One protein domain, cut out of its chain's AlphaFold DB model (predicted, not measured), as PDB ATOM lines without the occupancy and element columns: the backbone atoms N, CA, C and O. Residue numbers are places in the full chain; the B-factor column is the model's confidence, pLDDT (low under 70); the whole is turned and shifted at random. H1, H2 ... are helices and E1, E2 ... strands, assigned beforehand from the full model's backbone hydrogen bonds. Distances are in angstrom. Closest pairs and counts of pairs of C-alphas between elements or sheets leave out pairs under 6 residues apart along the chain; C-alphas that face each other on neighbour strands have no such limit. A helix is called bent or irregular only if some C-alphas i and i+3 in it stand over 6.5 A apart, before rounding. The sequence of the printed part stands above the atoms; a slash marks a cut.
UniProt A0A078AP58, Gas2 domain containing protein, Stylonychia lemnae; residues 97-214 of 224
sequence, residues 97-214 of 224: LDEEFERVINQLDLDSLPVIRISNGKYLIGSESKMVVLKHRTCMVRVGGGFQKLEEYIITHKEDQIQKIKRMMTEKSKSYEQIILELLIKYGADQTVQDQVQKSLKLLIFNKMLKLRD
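AT A GLANCE: This is residues 97 to 214 of the 224 residues of the protein "Gas2 domain containing protein" of Stylonychia lemnae (UniProt A0A078AP58). A strongly twisted sheet of five strands has H1 and H2 packed mainly on its E3 and E4 part and H3 on its E1 to E3 part; H4 folds back along H3 and runs on as an arm whose residues 202 to 214 stick out. The 118 printed residues have four named helices and five named strands, in the order H1 E1 E2 E3 E4 E5 H2 H3 H4. The antiparallel sheet, ordered E1 E2 E3 E4 E5, is a meander, each strand the antiparallel neighbour of the one before; the class is mixed. The whole is compact, radius of gyration of the C-alphas 15.6 A, and spans 53 by 28 by 27 A.

HOW THE PARTS SIT: H1, residues 97 to 107, is on the sheet of E1, 115 to 119, E2, 122 to 125, E3, 128 to 135, E4, 138 to 143, and E5, 146 to 149; C-alphas 97 and 134 are the closest of H1 and E3, 5.6 A apart. Across the four strand hairpins, N 116 and O 124 at 3.0 A, N 123 and O 130 at 2.9 A, N 133 and O 140 at 2.8 A, and N 141 and O 148 at 2.7 A are within hydrogen-bond range. H2, residues 150 to 172, touches H3, residues 176 to 186, about perpendicular at 75 degrees, with residues 165 to 169 alone; their closest C-alphas, 169 and 176, are 6.2 A apart. H3 and H4, residues 191 to 214, form a helical hairpin at a shallow tilt of 16 degrees, opposite ways; their closest C-alphas, 181 and 194, are 6.8 A apart. Every O i to N i+4 pair is within hydrogen-bond range in H1, H3 and H4, and 17 of 19 in H2.

IN THESE COORDINATES: H1 begins at C-alpha 97 (138.719, 112.169, 158.148). E3 is 21.8 A long and H2 29.7 A; H2 is irregular, with C-alphas 156 and 159 7.7 A apart. H4, 34.8 A long, ends at C-alpha 214 (113.022, 82.575, 180.158).

THE WHOLE: C-alphas 145 and 214 are the farthest apart, 55.0 A. The printed part has no cut and no long link, and no printed residue is under 70 in pLDDT.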
ATOM      1  N   LEU A  97     138.183 112.214 156.791       97.38
ATOM      2  CA  LEU A  97     138.719 112.169 158.148       97.38
ATOM      3  C   LEU A  97     138.180 110.942 158.876       97.38
ATOM      4  O   LEU A  97     138.939 110.253 159.544       97.38
ATOM      5  N   ASP A  98     136.887 110.671 158.732       96.56
ATOM      6  CA  ASP A  98     136.218 109.593 159.451       96.56
ATOM      7  C   ASP A  98     136.610 108.207 158.931       96.56
ATOM      8  O   ASP A  98     136.766 107.272 159.712       96.56
ATOM      9  N   GLU A  99     136.825 108.088 157.622       96.56
ATOM     10  CA  GLU A  99     137.326 106.871 156.980       96.56
ATOM     11  C   GLU A  99     138.765 106.545 157.413       96.56
ATOM     12  O   GLU A  99     139.073 105.392 157.711       96.56
ATOM     13  N   GLU A 100     139.656 107.538 157.502       96.62
ATOM     14  CA  GLU A 100     141.010 107.313 158.033       96.62
ATOM     15  C   GLU A 100     141.000 107.100 159.556       96.62
ATOM     16  O   GLU A 100     141.771 106.294 160.080       96.62
ATOM     17  N   PHE A 101     140.090 107.761 160.275       96.88
ATOM     18  CA  PHE A 101     139.890 107.557 161.708       96.88
ATOM     19  C   PHE A 101     139.455 106.118 162.004       96.88
ATOM     20  O   PHE A 101     140.025 105.479 162.887       96.88
ATOM     21  N   GLU A 102     138.508 105.569 161.235       95.38
ATOM     22  CA  GLU A 102     138.099 104.167 161.333       95.38
ATOM     23  C   GLU A 102     139.295 103.225 161.208       95.38
ATOM     24  O   GLU A 102     139.444 102.326 162.035       95.38
ATOM     25  N   ARG A 103     140.146 103.422 160.193       94.75
ATOM     26  CA  ARG A 103     141.294 102.537 159.947       94.75
ATOM     27  C   ARG A 103     142.191 102.451 161.167       94.75
ATOM     28  O   ARG A 103     142.507 101.347 161.599       94.75
ATOM     29  N   VAL A 104     142.541 103.598 161.739       95.56
ATOM     30  CA  VAL A 104     143.379 103.675 162.939       95.56
ATOM     31  C   VAL A 104     142.688 103.008 164.131       95.56
ATOM     32  O   VAL A 104     143.272 102.170 164.812       95.56
ATOM     33  N   ILE A 105     141.419 103.336 164.378       94.94
ATOM     34  CA  ILE A 105     140.674 102.841 165.542       94.94
ATOM     35  C   ILE A 105     140.439 101.333 165.487       94.94
ATOM     36  O   ILE A 105     140.607 100.657 166.500       94.94
ATOM     37  N   ASN A 106     140.062 100.800 164.328       93.12
ATOM     38  CA  ASN A 106     139.749  99.382 164.164       93.12
ATOM     39  C   ASN A 106     141.008  98.501 164.163       93.12
ATOM     40  O   ASN A 106     140.913  97.319 164.503       93.12
ATOM     41  N   GLN A 107     142.170  99.067 163.819       92.69
ATOM     42  CA  GLN A 107     143.471  98.409 163.970       92.69
ATOM     43  C   GLN A 107     143.909  98.315 165.435       92.69
ATOM     44  O   GLN A 107     144.581  97.357 165.807       92.69
ATOM     45  N   LEU A 108     143.505  99.269 166.279       90.12
ATOM     46  CA  LEU A 108     143.836  99.268 167.699       90.12
ATOM     47  C   LEU A 108     142.873  98.380 168.512       90.12
ATOM     48  O   LEU A 108     141.662  98.321 168.285       90.12
ATOM     49  N   ASP A 109     143.405  97.698 169.525       85.75
ATOM     50  CA  ASP A 109     142.600  96.943 170.490       85.75
ATOM     51  C   ASP A 109     142.047  97.879 171.575       85.75
ATOM     52  O   ASP A 109     142.614  98.065 172.658       85.75
ATOM     53  N   LEU A 110     140.914  98.514 171.271       83.44
ATOM     54  CA  LEU A 110     140.243  99.475 172.154       83.44
ATOM     55  C   LEU A 110     139.256  98.817 173.114       83.44
ATOM     56  O   LEU A 110     138.095  99.216 173.219       83.44
ATOM     57  N   ASP A 111     139.729  97.813 173.847       81.25
ATOM     58  CA  ASP A 111     138.902  97.122 174.829       81.25
ATOM     59  C   ASP A 111     138.265  98.108 175.812       81.25
ATOM     60  O   ASP A 111     138.941  98.762 176.604       81.25
ATOM     61  N   SER A 112     136.932  98.173 175.780       82.44
ATOM     62  CA  SER A 112     136.089  98.966 176.687       82.44
ATOM     63  C   SER A 112     136.246 100.492 176.612       82.44
ATOM     64  O   SER A 112     135.619 101.180 177.416       82.44
ATOM     65  N   LEU A 113     137.025 101.039 175.672       92.12
ATOM     66  CA  LEU A 113     137.140 102.488 175.493       92.12
ATOM     67  C   LEU A 113     136.037 102.982 174.535       92.12
ATOM     68  O   LEU A 113     136.017 102.570 173.375       92.12
ATOM     69  N   PRO A 114     135.120 103.863 174.973       93.00
ATOM     70  CA  PRO A 114     134.083 104.398 174.100       93.00
ATOM     71  C   PRO A 114     134.689 105.400 173.118       93.00
ATOM     72  O   PRO A 114     135.317 106.379 173.527       93.00
ATOM     73  N   VAL A 115     134.461 105.173 171.825       94.94
ATOM     74  CA  VAL A 115     134.841 106.097 170.752       94.94
ATOM     75  C   VAL A 115     133.608 106.389 169.906       94.94
ATOM     76  O   VAL A 115     133.051 105.486 169.286       94.94
ATOM     77  N   ILE A 116     133.139 107.637 169.933       94.69
ATOM     78  CA  ILE A 116     131.893 108.054 169.274       94.69
ATOM     79  C   ILE A 116     132.114 109.392 168.577       94.69
ATOM     80  O   ILE A 116     132.647 110.329 169.170       94.69
ATOM     81  N   ARG A 117     131.669 109.517 167.329       95.88
ATOM     82  CA  ARG A 117     131.668 110.796 166.618       95.88
ATOM     83  C   ARG A 117     130.592 111.724 167.181       95.88
ATOM     84  O   ARG A 117     129.431 111.341 167.266       95.88
ATOM     85  N   ILE A 118     130.982 112.942 167.558       95.38
ATOM     86  CA  ILE A 118     130.071 113.976 168.076       95.38
ATOM     87  C   ILE A 118     129.623 114.881 166.928       95.38
ATOM     88  O   ILE A 118     128.432 115.086 166.731       95.38
ATOM     89  N   SER A 119     130.593 115.418 166.188       95.31
ATOM     90  CA  SER A 119     130.396 116.295 165.033       95.31
ATOM     91  C   SER A 119     131.561 116.121 164.056       95.31
ATOM     92  O   SER A 119     132.495 115.361 164.323       95.31
ATOM     93  N   ASN A 120     131.550 116.821 162.919       94.81
ATOM     94  CA  ASN A 120     132.692 116.784 162.004       94.81
ATOM     95  C   ASN A 120     133.969 117.277 162.716       94.81
ATOM     96  O   ASN A 120     133.958 118.341 163.338       94.81
ATOM     97  N   GLY A 121     135.033 116.470 162.685       96.06
ATOM     98  CA  GLY A 121     136.302 116.767 163.346       96.06
ATOM     99  C   GLY A 121     136.286 116.687 164.874       96.06
ATOM    100  O   GLY A 121     137.298 117.003 165.494       96.06
ATOM    101  N   LYS A 122     135.183 116.277 165.516       97.62
ATOM    102  CA  LYS A 122     135.071 116.204 166.981       97.62
ATOM    103  C   LYS A 122     134.563 114.837 167.416       97.62
ATOM    104  O   LYS A 122     133.474 114.404 167.041       97.62
ATOM    105  N   TYR A 123     135.331 114.199 168.285       97.62
ATOM    106  CA  TYR A 123     135.107 112.830 168.725       97.62
ATOM    107  C   TYR A 123     135.070 112.772 170.250       97.62
ATOM    108  O   TYR A 123     135.795 113.498 170.930       97.62
ATOM    109  N   LEU A 124     134.207 111.924 170.795       96.94
ATOM    110  CA  LEU A 124     134.261 111.481 172.178       96.94
ATOM    111  C   LEU A 124     135.247 110.317 172.236       96.94
ATOM    112  O   LEU A 124     134.998 109.289 171.611       96.94
ATOM    113  N   ILE A 125     136.350 110.481 172.962       96.69
ATOM    114  CA  ILE A 125     137.336 109.425 173.196       96.69
ATOM    115  C   ILE A 125     137.411 109.224 174.706       96.69
ATOM    116  O   ILE A 125     137.972 110.047 175.435       96.69
ATOM    117  N   GLY A 126     136.814 108.140 175.193       95.44
ATOM    118  CA  GLY A 126     136.714 107.907 176.624       95.44
ATOM    119  C   GLY A 126     135.744 108.873 177.301       95.44
ATOM    120  O   GLY A 126     134.550 108.890 177.006       95.44
ATOM    121  N   SER A 127     136.265 109.671 178.234       96.94
ATOM    122  CA  SER A 127     135.491 110.670 178.984       96.94
ATOM    123  C   SER A 127     135.574 112.084 178.397       96.94
ATOM    124  O   SER A 127     134.838 112.989 178.806       96.94
ATOM    125  N   GLU A 128     136.470 112.298 177.434       96.81
ATOM    126  CA  GLU A 128     136.818 113.615 176.915       96.81
ATOM    127  C   GLU A 128     136.434 113.768 175.448       96.81
ATOM    128  O   GLU A 128     136.543 112.839 174.647       96.81
ATOM    129  N   SER A 129     136.020 114.980 175.082       97.25
ATOM    130  CA  SER A 129     135.866 115.336 173.680       97.25
ATOM    131  C   SER A 129     137.173 115.891 173.128       97.25
ATOM    132  O   SER A 129     137.760 116.807 173.708       97.25
ATOM    133  N   LYS A 130     137.615 115.349 171.994       97.88
ATOM    134  CA  LYS A 130     138.828 115.756 171.293       97.88
ATOM    135  C   LYS A 130     138.525 116.186 169.867       97.88
ATOM    136  O   LYS A 130     137.699 115.588 169.180       97.88
ATOM    137  N   MET A 131     139.223 117.232 169.439       97.88
ATOM    138  CA  MET A 131     139.214 117.681 168.054       97.88
ATOM    139  C   MET A 131     140.306 116.939 167.288       97.88
ATOM    140  O   MET A 131     141.454 116.897 167.734       97.88
ATOM    141  N   VAL A 132     139.940 116.351 166.158       98.38
ATOM    142  CA  VAL A 132     140.827 115.577 165.293       98.38
ATOM    143  C   VAL A 132     140.866 116.247 163.929       98.38
ATOM    144  O   VAL A 132     139.839 116.651 163.391       98.38
ATOM    145  N   VAL A 133     142.068 116.384 163.386       98.00
ATOM    146  CA  VAL A 133     142.331 116.993 162.084       98.00
ATOM    147  C   VAL A 133     143.098 115.994 161.230       98.00
ATOM    148  O   VAL A 133     144.018 115.334 161.714       98.00
ATOM    149  N   LEU A 134     142.742 115.901 159.951       97.94
ATOM    150  CA  LEU A 134     143.468 115.089 158.981       97.94
ATOM    151  C   LEU A 134     144.605 115.920 158.373       97.94
ATOM    152  O   LEU A 134     144.355 116.971 157.783       97.94
ATOM    153  N   LYS A 135     145.854 115.462 158.495       96.75
ATOM    154  CA  LYS A 135     147.021 116.073 157.836       96.75
ATOM    155  C   LYS A 135     147.797 115.012 157.075       96.75
ATOM    156  O   LYS A 135     148.282 114.071 157.691       96.75
ATOM    157  N   HIS A 136     147.923 115.162 155.755       93.62
ATOM    158  CA  HIS A 136     148.658 114.221 154.894       93.62
ATOM    159  C   HIS A 136     148.297 112.747 155.178       93.62
ATOM    160  O   HIS A 136     149.174 111.908 155.356       93.62
ATOM    161  N   ARG A 137     146.989 112.451 155.279       94.06
ATOM    162  CA  ARG A 137     146.420 111.129 155.630       94.06
ATOM    163  C   ARG A 137     146.693 110.618 157.050       94.06
ATOM    164  O   ARG A 137     146.302 109.510 157.378       94.06
ATOM    165  N   THR A 138     147.313 111.416 157.912       96.75
ATOM    166  CA  THR A 138     147.491 111.077 159.327       96.75
ATOM    167  C   THR A 138     146.442 111.790 160.171       96.75
ATOM    168  O   THR A 138     146.278 113.011 160.074       96.75
ATOM    169  N   CYS A 139     145.742 111.038 161.023       97.88
ATOM    170  CA  CYS A 139     144.824 111.607 162.006       97.88
ATOM    171  C   CYS A 139     145.608 112.211 163.176       97.88
ATOM    172  O   CYS A 139     146.393 111.531 163.841       97.88
ATOM    173  N   MET A 140     145.381 113.496 163.436       98.19
ATOM    174  CA  MET A 140     146.092 114.281 164.442       98.19
ATOM    175  C   MET A 140     145.096 114.837 165.460       98.19
ATOM    176  O   MET A 140     144.179 115.574 165.107       98.19
ATOM    177  N   VAL A 141     145.284 114.512 166.733       98.38
ATOM    178  CA  VAL A 141     144.471 114.984 167.855       98.38
ATOM    179  C   VAL A 141     145.024 116.313 168.362       98.38
ATOM    180  O   VAL A 141     146.222 116.440 168.619       98.38
ATOM    181  N   ARG A 142     144.161 117.317 168.540       98.00
ATOM    182  CA  ARG A 142     144.527 118.574 169.202       98.00
ATOM    183  C   ARG A 142     144.752 118.320 170.694       98.00
ATOM    184  O   ARG A 142     143.834 117.920 171.410       98.00
ATOM    185  N   VAL A 143     145.958 118.622 171.160       96.31
ATOM    186  CA  VAL A 143     146.350 118.602 172.576       96.31
ATOM    187  C   VAL A 143     146.732 120.026 173.000       96.31
ATOM    188  O   VAL A 143     147.049 120.849 172.145       96.31
ATOM    189  N   GLY A 144     146.665 120.364 174.292       92.00
ATOM    190  CA  GLY A 144     146.769 121.753 174.787       92.00
ATOM    191  C   GLY A 144     148.004 122.554 174.330       92.00
ATOM    192  O   GLY A 144     147.958 123.777 174.350       92.00
ATOM    193  N   GLY A 145     149.066 121.884 173.862       93.38
ATOM    194  CA  GLY A 145     150.281 122.502 173.314       93.38
ATOM    195  C   GLY A 145     150.549 122.254 171.822       93.38
ATOM    196  O   GLY A 145     151.610 122.627 171.338       93.38
ATOM    197  N   GLY A 146     149.645 121.616 171.071       97.19
ATOM    198  CA  GLY A 146     149.915 121.281 169.670       97.19
ATOM    199  C   GLY A 146     149.023 120.183 169.110       97.19
ATOM    200  O   GLY A 146     147.825 120.127 169.379       97.19
ATOM    201  N   PHE A 147     149.608 119.319 168.288       98.19
ATOM    202  CA  PHE A 147     148.929 118.167 167.710       98.19
ATOM    203  C   PHE A 147     149.741 116.909 167.999       98.19
ATOM    204  O   PHE A 147     150.960 116.925 167.859       98.19
ATOM    205  N   GLN A 148     149.058 115.838 168.381       98.12
ATOM    206  CA  GLN A 148     149.640 114.518 168.605       98.12
ATOM    207  C   GLN A 148     149.011 113.526 167.625       98.12
ATOM    208  O   GLN A 148     147.845 113.690 167.259       98.12
ATOM    209  N   LYS A 149     149.740 112.495 167.191       98.12
ATOM    210  CA  LYS A 149     149.147 111.435 166.367       98.12
ATOM    211  C   LYS A 149     148.056 110.696 167.145       98.12
ATOM    212  O   LYS A 149     148.189 110.470 168.346       98.12
ATOM    213  N   LEU A 150     146.984 110.315 166.453       98.00
ATOM    214  CA  LEU A 150     145.833 109.646 167.066       98.00
ATOM    215  C   LEU A 150     146.210 108.327 167.756       98.00
ATOM    216  O   LEU A 150     145.768 108.089 168.877       98.00
ATOM    217  N   GLU A 151     147.044 107.510 167.117       96.88
ATOM    218  CA  GLU A 151     147.510 106.224 167.656       96.88
ATOM    219  C   GLU A 151     148.233 106.396 168.993       96.88
ATOM    220  O   GLU A 151     147.839 105.811 170.001       96.88
ATOM    221  N   GLU A 152     149.243 107.268 169.010       97.31
ATOM    222  CA  GLU A 152     150.024 107.594 170.205       97.31
ATOM    223  C   GLU A 152     149.122 108.138 171.316       97.31
ATOM    224  O   GLU A 152     149.191 107.685 172.457       97.31
ATOM    225  N   TYR A 153     148.222 109.065 170.971       97.69
ATOM    226  CA  TYR A 153     147.294 109.654 171.929       97.69
ATOM    227  C   TYR A 153     146.434 108.584 172.616       97.69
ATOM    228  O   TYR A 153     146.288 108.612 173.841       97.69
ATOM    229  N   ILE A 154     145.876 107.638 171.852       96.38
ATOM    230  CA  ILE A 154     145.015 106.589 172.403       96.38
ATOM    231  C   ILE A 154     145.814 105.648 173.297       96.38
ATOM    232  O   ILE A 154     145.363 105.366 174.403       96.38
ATOM    233  N   ILE A 155     146.991 105.195 172.865       95.62
ATOM    234  CA  ILE A 155     147.824 104.277 173.653       95.62
ATOM    235  C   ILE A 155     148.196 104.911 174.997       95.62
ATOM    236  O   ILE A 155     148.039 104.272 176.035       95.62
ATOM    237  N   THR A 156     148.619 106.178 174.995       96.62
ATOM    238  CA  THR A 156     149.025 106.879 176.220       96.62
ATOM    239  C   THR A 156     147.855 107.123 177.174       96.62
ATOM    240  O   THR A 156     148.016 106.966 178.378       96.62
ATOM    241  N   HIS A 157     146.675 107.493 176.666       96.25
ATOM    242  CA  HIS A 157     145.572 107.960 177.516       96.25
ATOM    243  C   HIS A 157     144.472 106.918 177.754       96.25
ATOM    244  O   HIS A 157     143.543 107.192 178.515       96.25
ATOM    245  N   LYS A 158     144.523 105.740 177.118       94.94
ATOM    246  CA  LYS A 158     143.458 104.722 177.193       94.94
ATOM    247  C   LYS A 158     143.088 104.382 178.636       94.94
ATOM    248  O   LYS A 158     141.909 104.433 178.983       94.94
ATOM    249  N   GLU A 159     144.077 104.052 179.461       95.12
ATOM    250  CA  GLU A 159     143.830 103.594 180.830       95.12
ATOM    251  C   GLU A 159     143.250 104.715 181.704       95.12
ATOM    252  O   GLU A 159     142.213 104.529 182.342       95.12
ATOM    253  N   ASP A 160     143.822 105.917 181.629       96.69
ATOM    254  CA  ASP A 160     143.330 107.092 182.355       96.69
ATOM    255  C   ASP A 160     141.875 107.416 182.008       96.69
ATOM    256  O   ASP A 160     141.063 107.746 182.878       96.69
ATOM    257  N   GLN A 161     141.511 107.316 180.729       96.19
ATOM    258  CA  GLN A 161     140.144 107.562 180.281       96.19
ATOM    259  C   GLN A 161     139.165 106.506 180.809       96.19
ATOM    260  O   GLN A 161     138.064 106.853 181.244       96.19
ATOM    261  N   ILE A 162     139.558 105.232 180.821       94.94
ATOM    262  CA  ILE A 162     138.741 104.149 181.383       94.94
ATOM    263  C   ILE A 162     138.550 104.358 182.890       94.94
ATOM    264  O   ILE A 162     137.431 104.228 183.396       94.94
ATOM    265  N   GLN A 163     139.609 104.720 183.611       96.06
ATOM    266  CA  GLN A 163     139.543 105.000 185.045       96.06
ATOM    267  C   GLN A 163     138.641 106.196 185.356       96.06
ATOM    268  O   GLN A 163     137.818 106.113 186.269       96.06
ATOM    269  N   LYS A 164     138.712 107.270 184.560       96.88
ATOM    270  CA  LYS A 164     137.799 108.419 184.672       96.88
ATOM    271  C   LYS A 164     136.339 108.000 184.517       96.88
ATOM    272  O   LYS A 164     135.507 108.406 185.326       96.88
ATOM    273  N   ILE A 165     136.020 107.152 183.538       96.06
ATOM    274  CA  ILE A 165     134.645 106.665 183.356       96.06
ATOM    275  C   ILE A 165     134.202 105.816 184.549       96.06
ATOM    276  O   ILE A 165     133.123 106.052 185.090       96.06
ATOM    277  N   LYS A 166     135.035 104.870 185.006       96.00
ATOM    278  CA  LYS A 166     134.737 104.041 186.188       96.00
ATOM    279  C   LYS A 166     134.469 104.903 187.421       96.00
ATOM    280  O   LYS A 166     133.504 104.666 188.140       96.00
ATOM    281  N   ARG A 167     135.280 105.940 187.629       97.12
ATOM    282  CA  ARG A 167     135.089 106.906 188.711       97.12
ATOM    283  C   ARG A 167     133.740 107.618 188.596       97.12
ATOM    284  O   ARG A 167     132.992 107.640 189.567       97.12
ATOM    285  N   MET A 168     133.383 108.111 187.408       96.00
ATOM    286  CA  MET A 168     132.080 108.745 187.167       96.00
ATOM    287  C   MET A 168     130.897 107.794 187.400       96.00
ATOM    288  O   MET A 168     129.853 108.237 187.878       96.00
ATOM    289  N   MET A 169     131.045 106.504 187.078       95.62
ATOM    290  CA  MET A 169     130.017 105.491 187.344       95.62
ATOM    291  C   MET A 169     129.757 105.344 188.844       95.62
ATOM    292  O   MET A 169     128.601 105.373 189.258       95.62
ATOM    293  N   THR A 170     130.814 105.240 189.654       97.06
ATOM    294  CA  THR A 170     130.699 105.119 191.114       97.06
ATOM    295  C   THR A 170     130.164 106.403 191.746       97.06
ATOM    296  O   THR A 170     129.231 106.347 192.541       97.06
ATOM    297  N   GLU A 171     130.691 107.567 191.355       96.81
ATOM    298  CA  GLU A 171     130.285 108.869 191.908       96.81
ATOM    299  C   GLU A 171     128.813 109.192 191.634       96.81
ATOM    300  O   GLU A 171     128.112 109.691 192.510       96.81
ATOM    301  N   LYS A 172     128.326 108.904 190.422       95.88
ATOM    302  CA  LYS A 172     126.940 109.202 190.034       95.88
ATOM    303  C   LYS A 172     125.987 108.031 190.256       95.88
ATOM    304  O   LYS A 172     124.788 108.209 190.064       95.88
ATOM    305  N   SER A 173     126.498 106.852 190.625       95.50
ATOM    306  CA  SER A 173     125.732 105.599 190.730       95.50
ATOM    307  C   SER A 173     124.889 105.308 189.476       95.50
ATOM    308  O   SER A 173     123.757 104.833 189.558       95.50
ATOM    309  N   LYS A 174     125.435 105.629 188.295       94.00
ATOM    310  CA  LYS A 174     124.785 105.445 186.987       94.00
ATOM    311  C   LYS A 174     125.421 104.293 186.224       94.00
ATOM    312  O   LYS A 174     126.597 103.979 186.415       94.00
ATOM    313  N   SER A 175     124.656 103.690 185.315       91.75
ATOM    314  CA  SER A 175     125.211 102.677 184.416       91.75
ATOM    315  C   SER A 175     126.240 103.298 183.468       91.75
ATOM    316  O   SER A 175     126.187 104.497 183.175       91.75
ATOM    317  N   TYR A 176     127.167 102.479 182.967       90.75
ATOM    318  CA  TYR A 176     128.192 102.909 182.012       90.75
ATOM    319  C   TYR A 176     127.573 103.685 180.846       90.75
ATOM    320  O   TYR A 176     128.017 104.764 180.474       90.75
ATOM    321  N   GLU A 177     126.468 103.182 180.321       89.56
ATOM    322  CA  GLU A 177     125.816 103.734 179.153       89.56
ATOM    323  C   GLU A 177     125.083 105.047 179.422       89.56
ATOM    324  O   GLU A 177     125.076 105.936 178.572       89.56
ATOM    325  N   GLN A 178     124.508 105.197 180.617       91.88
ATOM    326  CA  GLN A 178     123.953 106.474 181.064       91.88
ATOM    327  C   GLN A 178     125.048 107.535 181.190       91.88
ATOM    328  O   GLN A 178     124.816 108.686 180.827       91.88
ATOM    329  N   ILE A 179     126.241 107.151 181.658       94.94
ATOM    330  CA  ILE A 179     127.402 108.046 181.695       94.94
ATOM    331  C   ILE A 179     127.808 108.458 180.279       94.94
ATOM    332  O   ILE A 179     128.002 109.648 180.040       94.94
ATOM    333  N   ILE A 180     127.878 107.525 179.322       93.81
ATOM    334  CA  ILE A 180     128.195 107.862 177.924       93.81
ATOM    335  C   ILE A 180     127.158 108.821 177.334       93.81
ATOM    336  O   ILE A 180     127.533 109.812 176.710       93.81
ATOM    337  N   LEU A 181     125.866 108.582 177.565       93.25
ATOM    338  CA  LEU A 181     124.810 109.481 177.097       93.25
ATOM    339  C   LEU A 181     124.937 110.881 177.717       93.25
ATOM    340  O   LEU A 181     124.830 111.881 177.013       93.25
ATOM    341  N   GLU A 182     125.222 110.964 179.017       95.44
ATOM    342  CA  GLU A 182     125.445 112.236 179.707       95.44
ATOM    343  C   GLU A 182     126.663 112.987 179.145       95.44
ATOM    344  O   GLU A 182     126.610 114.203 178.968       95.44
ATOM    345  N   LEU A 183     127.742 112.274 178.811       96.19
ATOM    346  CA  LEU A 183     128.914 112.854 178.153       96.19
ATOM    347  C   LEU A 183     128.575 113.379 176.752       96.19
ATOM    348  O   LEU A 183     128.987 114.484 176.404       96.19
ATOM    349  N   LEU A 184     127.795 112.637 175.962       95.00
ATOM    350  CA  LEU A 184     127.357 113.080 174.634       95.00
ATOM    351  C   LEU A 184     126.515 114.358 174.710       95.00
ATOM    352  O   LEU A 184     126.759 115.292 173.947       95.00
ATOM    353  N   ILE A 185     125.589 114.432 175.668       95.88
ATOM    354  CA  ILE A 185     124.787 115.638 175.921       95.88
ATOM    355  C   ILE A 185     125.697 116.797 176.343       95.88
ATOM    356  O   ILE A 185     125.614 117.886 175.778       95.88
ATOM    357  N   LYS A 186     126.618 116.556 177.284       96.75
ATOM    358  CA  LYS A 186     127.562 117.565 177.788       96.75
ATOM    359  C   LYS A 186     128.408 118.187 176.674       96.75
ATOM    360  O   LYS A 186     128.678 119.384 176.717       96.75
ATOM    361  N   TYR A 187     128.857 117.394 175.702       97.00
ATOM    362  CA  TYR A 187     129.718 117.876 174.617       97.00
ATOM    363  C   TYR A 187     128.962 118.349 173.367       97.00
ATOM    364  O   TYR A 187     129.620 118.760 172.400       97.00
ATOM    365  N   GLY A 188     127.625 118.333 173.401       95.00
ATOM    366  CA  GLY A 188     126.763 118.828 172.331       95.00
ATOM    367  C   GLY A 188     126.724 117.912 171.109       95.00
ATOM    368  O   GLY A 188     126.867 118.398 169.993       95.00
ATOM    369  N   ALA A 189     126.598 116.598 171.309       94.56
ATOM    370  CA  ALA A 189     126.409 115.654 170.207       94.56
ATOM    371  C   ALA A 189     125.071 115.877 169.491       94.56
ATOM    372  O   ALA A 189     124.081 116.242 170.128       94.56
ATOM    373  N   ASP A 190     125.025 115.593 168.189       93.31
ATOM    374  CA  ASP A 190     123.792 115.685 167.407       93.31
ATOM    375  C   ASP A 190     122.694 114.768 167.965       93.31
ATOM    376  O   ASP A 190     122.955 113.648 168.419       93.31
ATOM    377  N   GLN A 191     121.437 115.218 167.883       93.31
ATOM    378  CA  GLN A 191     120.286 114.465 168.396       93.31
ATOM    379  C   GLN A 191     120.188 113.066 167.773       93.31
ATOM    380  O   GLN A 191     119.853 112.101 168.449       93.31
ATOM    381  N   THR A 192     120.558 112.931 166.499       91.50
ATOM    382  CA  THR A 192     120.586 111.648 165.782       91.50
ATOM    383  C   THR A 192     121.531 110.639 166.435       91.50
ATOM    384  O   THR A 192     121.177 109.468 166.582       91.50
ATOM    385  N   VAL A 193     122.708 111.095 166.873       89.94
ATOM    386  CA  VAL A 193     123.716 110.274 167.558       89.94
ATOM    387  C   VAL A 193     123.219 109.890 168.949       89.94
ATOM    388  O   VAL A 193     123.298 108.722 169.335       89.94
ATOM    389  N   GLN A 194     122.644 110.845 169.682       90.62
ATOM    390  CA  GLN A 194     122.051 110.587 170.996       90.62
ATOM    391  C   GLN A 194     120.931 109.542 170.907       90.62
ATOM    392  O   GLN A 194     120.924 108.573 171.670       90.62
ATOM    393  N   ASP A 195     120.036 109.682 169.929       90.88
ATOM    394  CA  ASP A 195     118.923 108.767 169.693       90.88
ATOM    395  C   ASP A 195     119.413 107.369 169.311       90.88
ATOM    396  O   ASP A 195     118.847 106.370 169.758       90.88
ATOM    397  N   GLN A 196     120.464 107.264 168.493       88.69
ATOM    398  CA  GLN A 196     121.055 105.983 168.103       88.69
ATOM    399  C   GLN A 196     121.637 105.242 169.311       88.69
ATOM    400  O   GLN A 196     121.376 104.044 169.492       88.69
ATOM    401  N   VAL A 197     122.374 105.949 170.170       86.75
ATOM    402  CA  VAL A 197     122.896 105.380 171.416       86.75
ATOM    403  C   VAL A 197     121.732 104.979 172.317       86.75
ATOM    404  O   VAL A 197     121.650 103.821 172.717       86.75
ATOM    405  N   GLN A 198     120.763 105.864 172.552       89.25
ATOM    406  CA  GLN A 198     119.616 105.584 173.417       89.25
ATOM    407  C   GLN A 198     118.780 104.389 172.928       89.25
ATOM    408  O   GLN A 198     118.356 103.561 173.738       89.25
ATOM    409  N   LYS A 199     118.553 104.260 171.615       88.75
ATOM    410  CA  LYS A 199     117.893 103.092 171.006       88.75
ATOM    411  C   LYS A 199     118.665 101.810 171.295       88.75
ATOM    412  O   LYS A 199     118.056 100.822 171.706       88.75
ATOM    413  N   SER A 200     119.988 101.844 171.149       82.31
ATOM    414  CA  SER A 200     120.860 100.704 171.455       82.31
ATOM    415  C   SER A 200     120.746 100.291 172.928       82.31
ATOM    416  O   SER A 200     120.667  99.101 173.229       82.31
ATOM    417  N   LEU A 201     120.614 101.254 173.848       82.25
ATOM    418  CA  LEU A 201     120.404 100.980 175.276       82.25
ATOM    419  C   LEU A 201     119.056 100.348 175.575       82.25
ATOM    420  O   LEU A 201     118.989  99.357 176.301       82.25
ATOM    421  N   LYS A 202     117.983 100.888 174.990       83.75
ATOM    422  CA  LYS A 202     116.640 100.319 175.139       83.75
ATOM    423  C   LYS A 202     116.610  98.862 174.672       83.75
ATOM    424  O   LYS A 202     116.053  98.018 175.367       83.75
ATOM    425  N   LEU A 203     117.269  98.560 173.554       82.44
ATOM    426  CA  LEU A 203     117.420  97.201 173.030       82.44
ATOM    427  C   LEU A 203     118.189  96.278 173.982       82.44
ATOM    428  O   LEU A 203     117.756  95.154 174.222       82.44
ATOM    429  N   LEU A 204     119.303  96.739 174.557       77.75
ATOM    430  CA  LEU A 204     120.078  95.947 175.517       77.75
ATOM    431  C   LEU A 204     119.273  95.619 176.779       77.75
ATOM    432  O   LEU A 204     119.269  94.469 177.221       77.75
ATOM    433  N   ILE A 205     118.556  96.601 177.329       83.62
ATOM    434  CA  ILE A 205     117.696  96.406 178.504       83.62
ATOM    435  C   ILE A 205     116.563  95.431 178.175       83.62
ATOM    436  O   ILE A 205     116.330  94.490 178.932       83.62
ATOM    437  N   PHE A 206     115.899  95.611 177.032       85.50
ATOM    438  CA  PHE A 206     114.819  94.734 176.589       85.50
ATOM    439  C   PHE A 206     115.286  93.280 176.440       85.50
ATOM    440  O   PHE A 206     114.679  92.370 177.001       85.50
ATOM    441  N   ASN A 207     116.425  93.061 175.780       83.50
ATOM    442  CA  ASN A 207     117.012  91.729 175.630       83.50
ATOM    443  C   ASN A 207     117.406  91.110 176.978       83.50
ATOM    444  O   ASN A 207     117.256  89.904 177.172       83.50
ATOM    445  N   LYS A 208     117.891  91.919 177.928       83.88
ATOM    446  CA  LYS A 208     118.186  91.461 179.292       83.88
ATOM    447  C   LYS A 208     116.911  91.034 180.024       83.88
ATOM    448  O   LYS A 208     116.919  89.996 180.675       83.88
ATOM    449  N   MET A 209     115.824  91.795 179.891       84.81
ATOM    450  CA  MET A 209     114.530  91.460 180.494       84.81
ATOM    451  C   MET A 209     113.929  90.171 179.923       84.81
ATOM    452  O   MET A 209     113.430  89.353 180.691       84.81
ATOM    453  N   LEU A 210     114.018  89.955 178.607       87.19
ATOM    454  CA  LEU A 210     113.542  88.716 177.981       87.19
ATOM    455  C   LEU A 210     114.290  87.484 178.500       87.19
ATOM    456  O   LEU A 210     113.659  86.521 178.917       87.19
ATOM    457  N   LYS A 211     115.624  87.551 178.581       86.00
ATOM    458  CA  LYS A 211     116.433  86.443 179.115       86.00
ATOM    459  C   LYS A 211     116.078  86.083 180.557       86.00
ATOM    460  O   LYS A 211     116.089  84.909 180.909       86.00
ATOM    461  N   LEU A 212     115.762  87.081 181.387       87.00
ATOM    462  CA  LEU A 212     115.348  86.845 182.771       87.00
ATOM    463  C   LEU A 212     113.997  86.124 182.846       87.00
ATOM    464  O   LEU A 212     113.839  85.231 183.675       87.00
ATOM    465  N   ARG A 213     113.049  86.461 181.958       85.94
ATOM    466  CA  ARG A 213     111.756  85.768 181.872       85.94
ATOM    467  C   ARG A 213     111.937  84.285 181.542       85.94
ATOM    468  O   ARG A 213     111.297  83.458 182.179       85.94
ATOM    469  N   ASP A 214     112.809  83.961 180.593       87.00
ATOM    470  CA  ASP A 214     113.022  82.575 180.158       87.00
ATOM    471  C   ASP A 214     113.714  81.712 181.229       87.00
ATOM    472  O   ASP A 214     113.578  80.491 181.224       87.00
TER     473      ASP A 214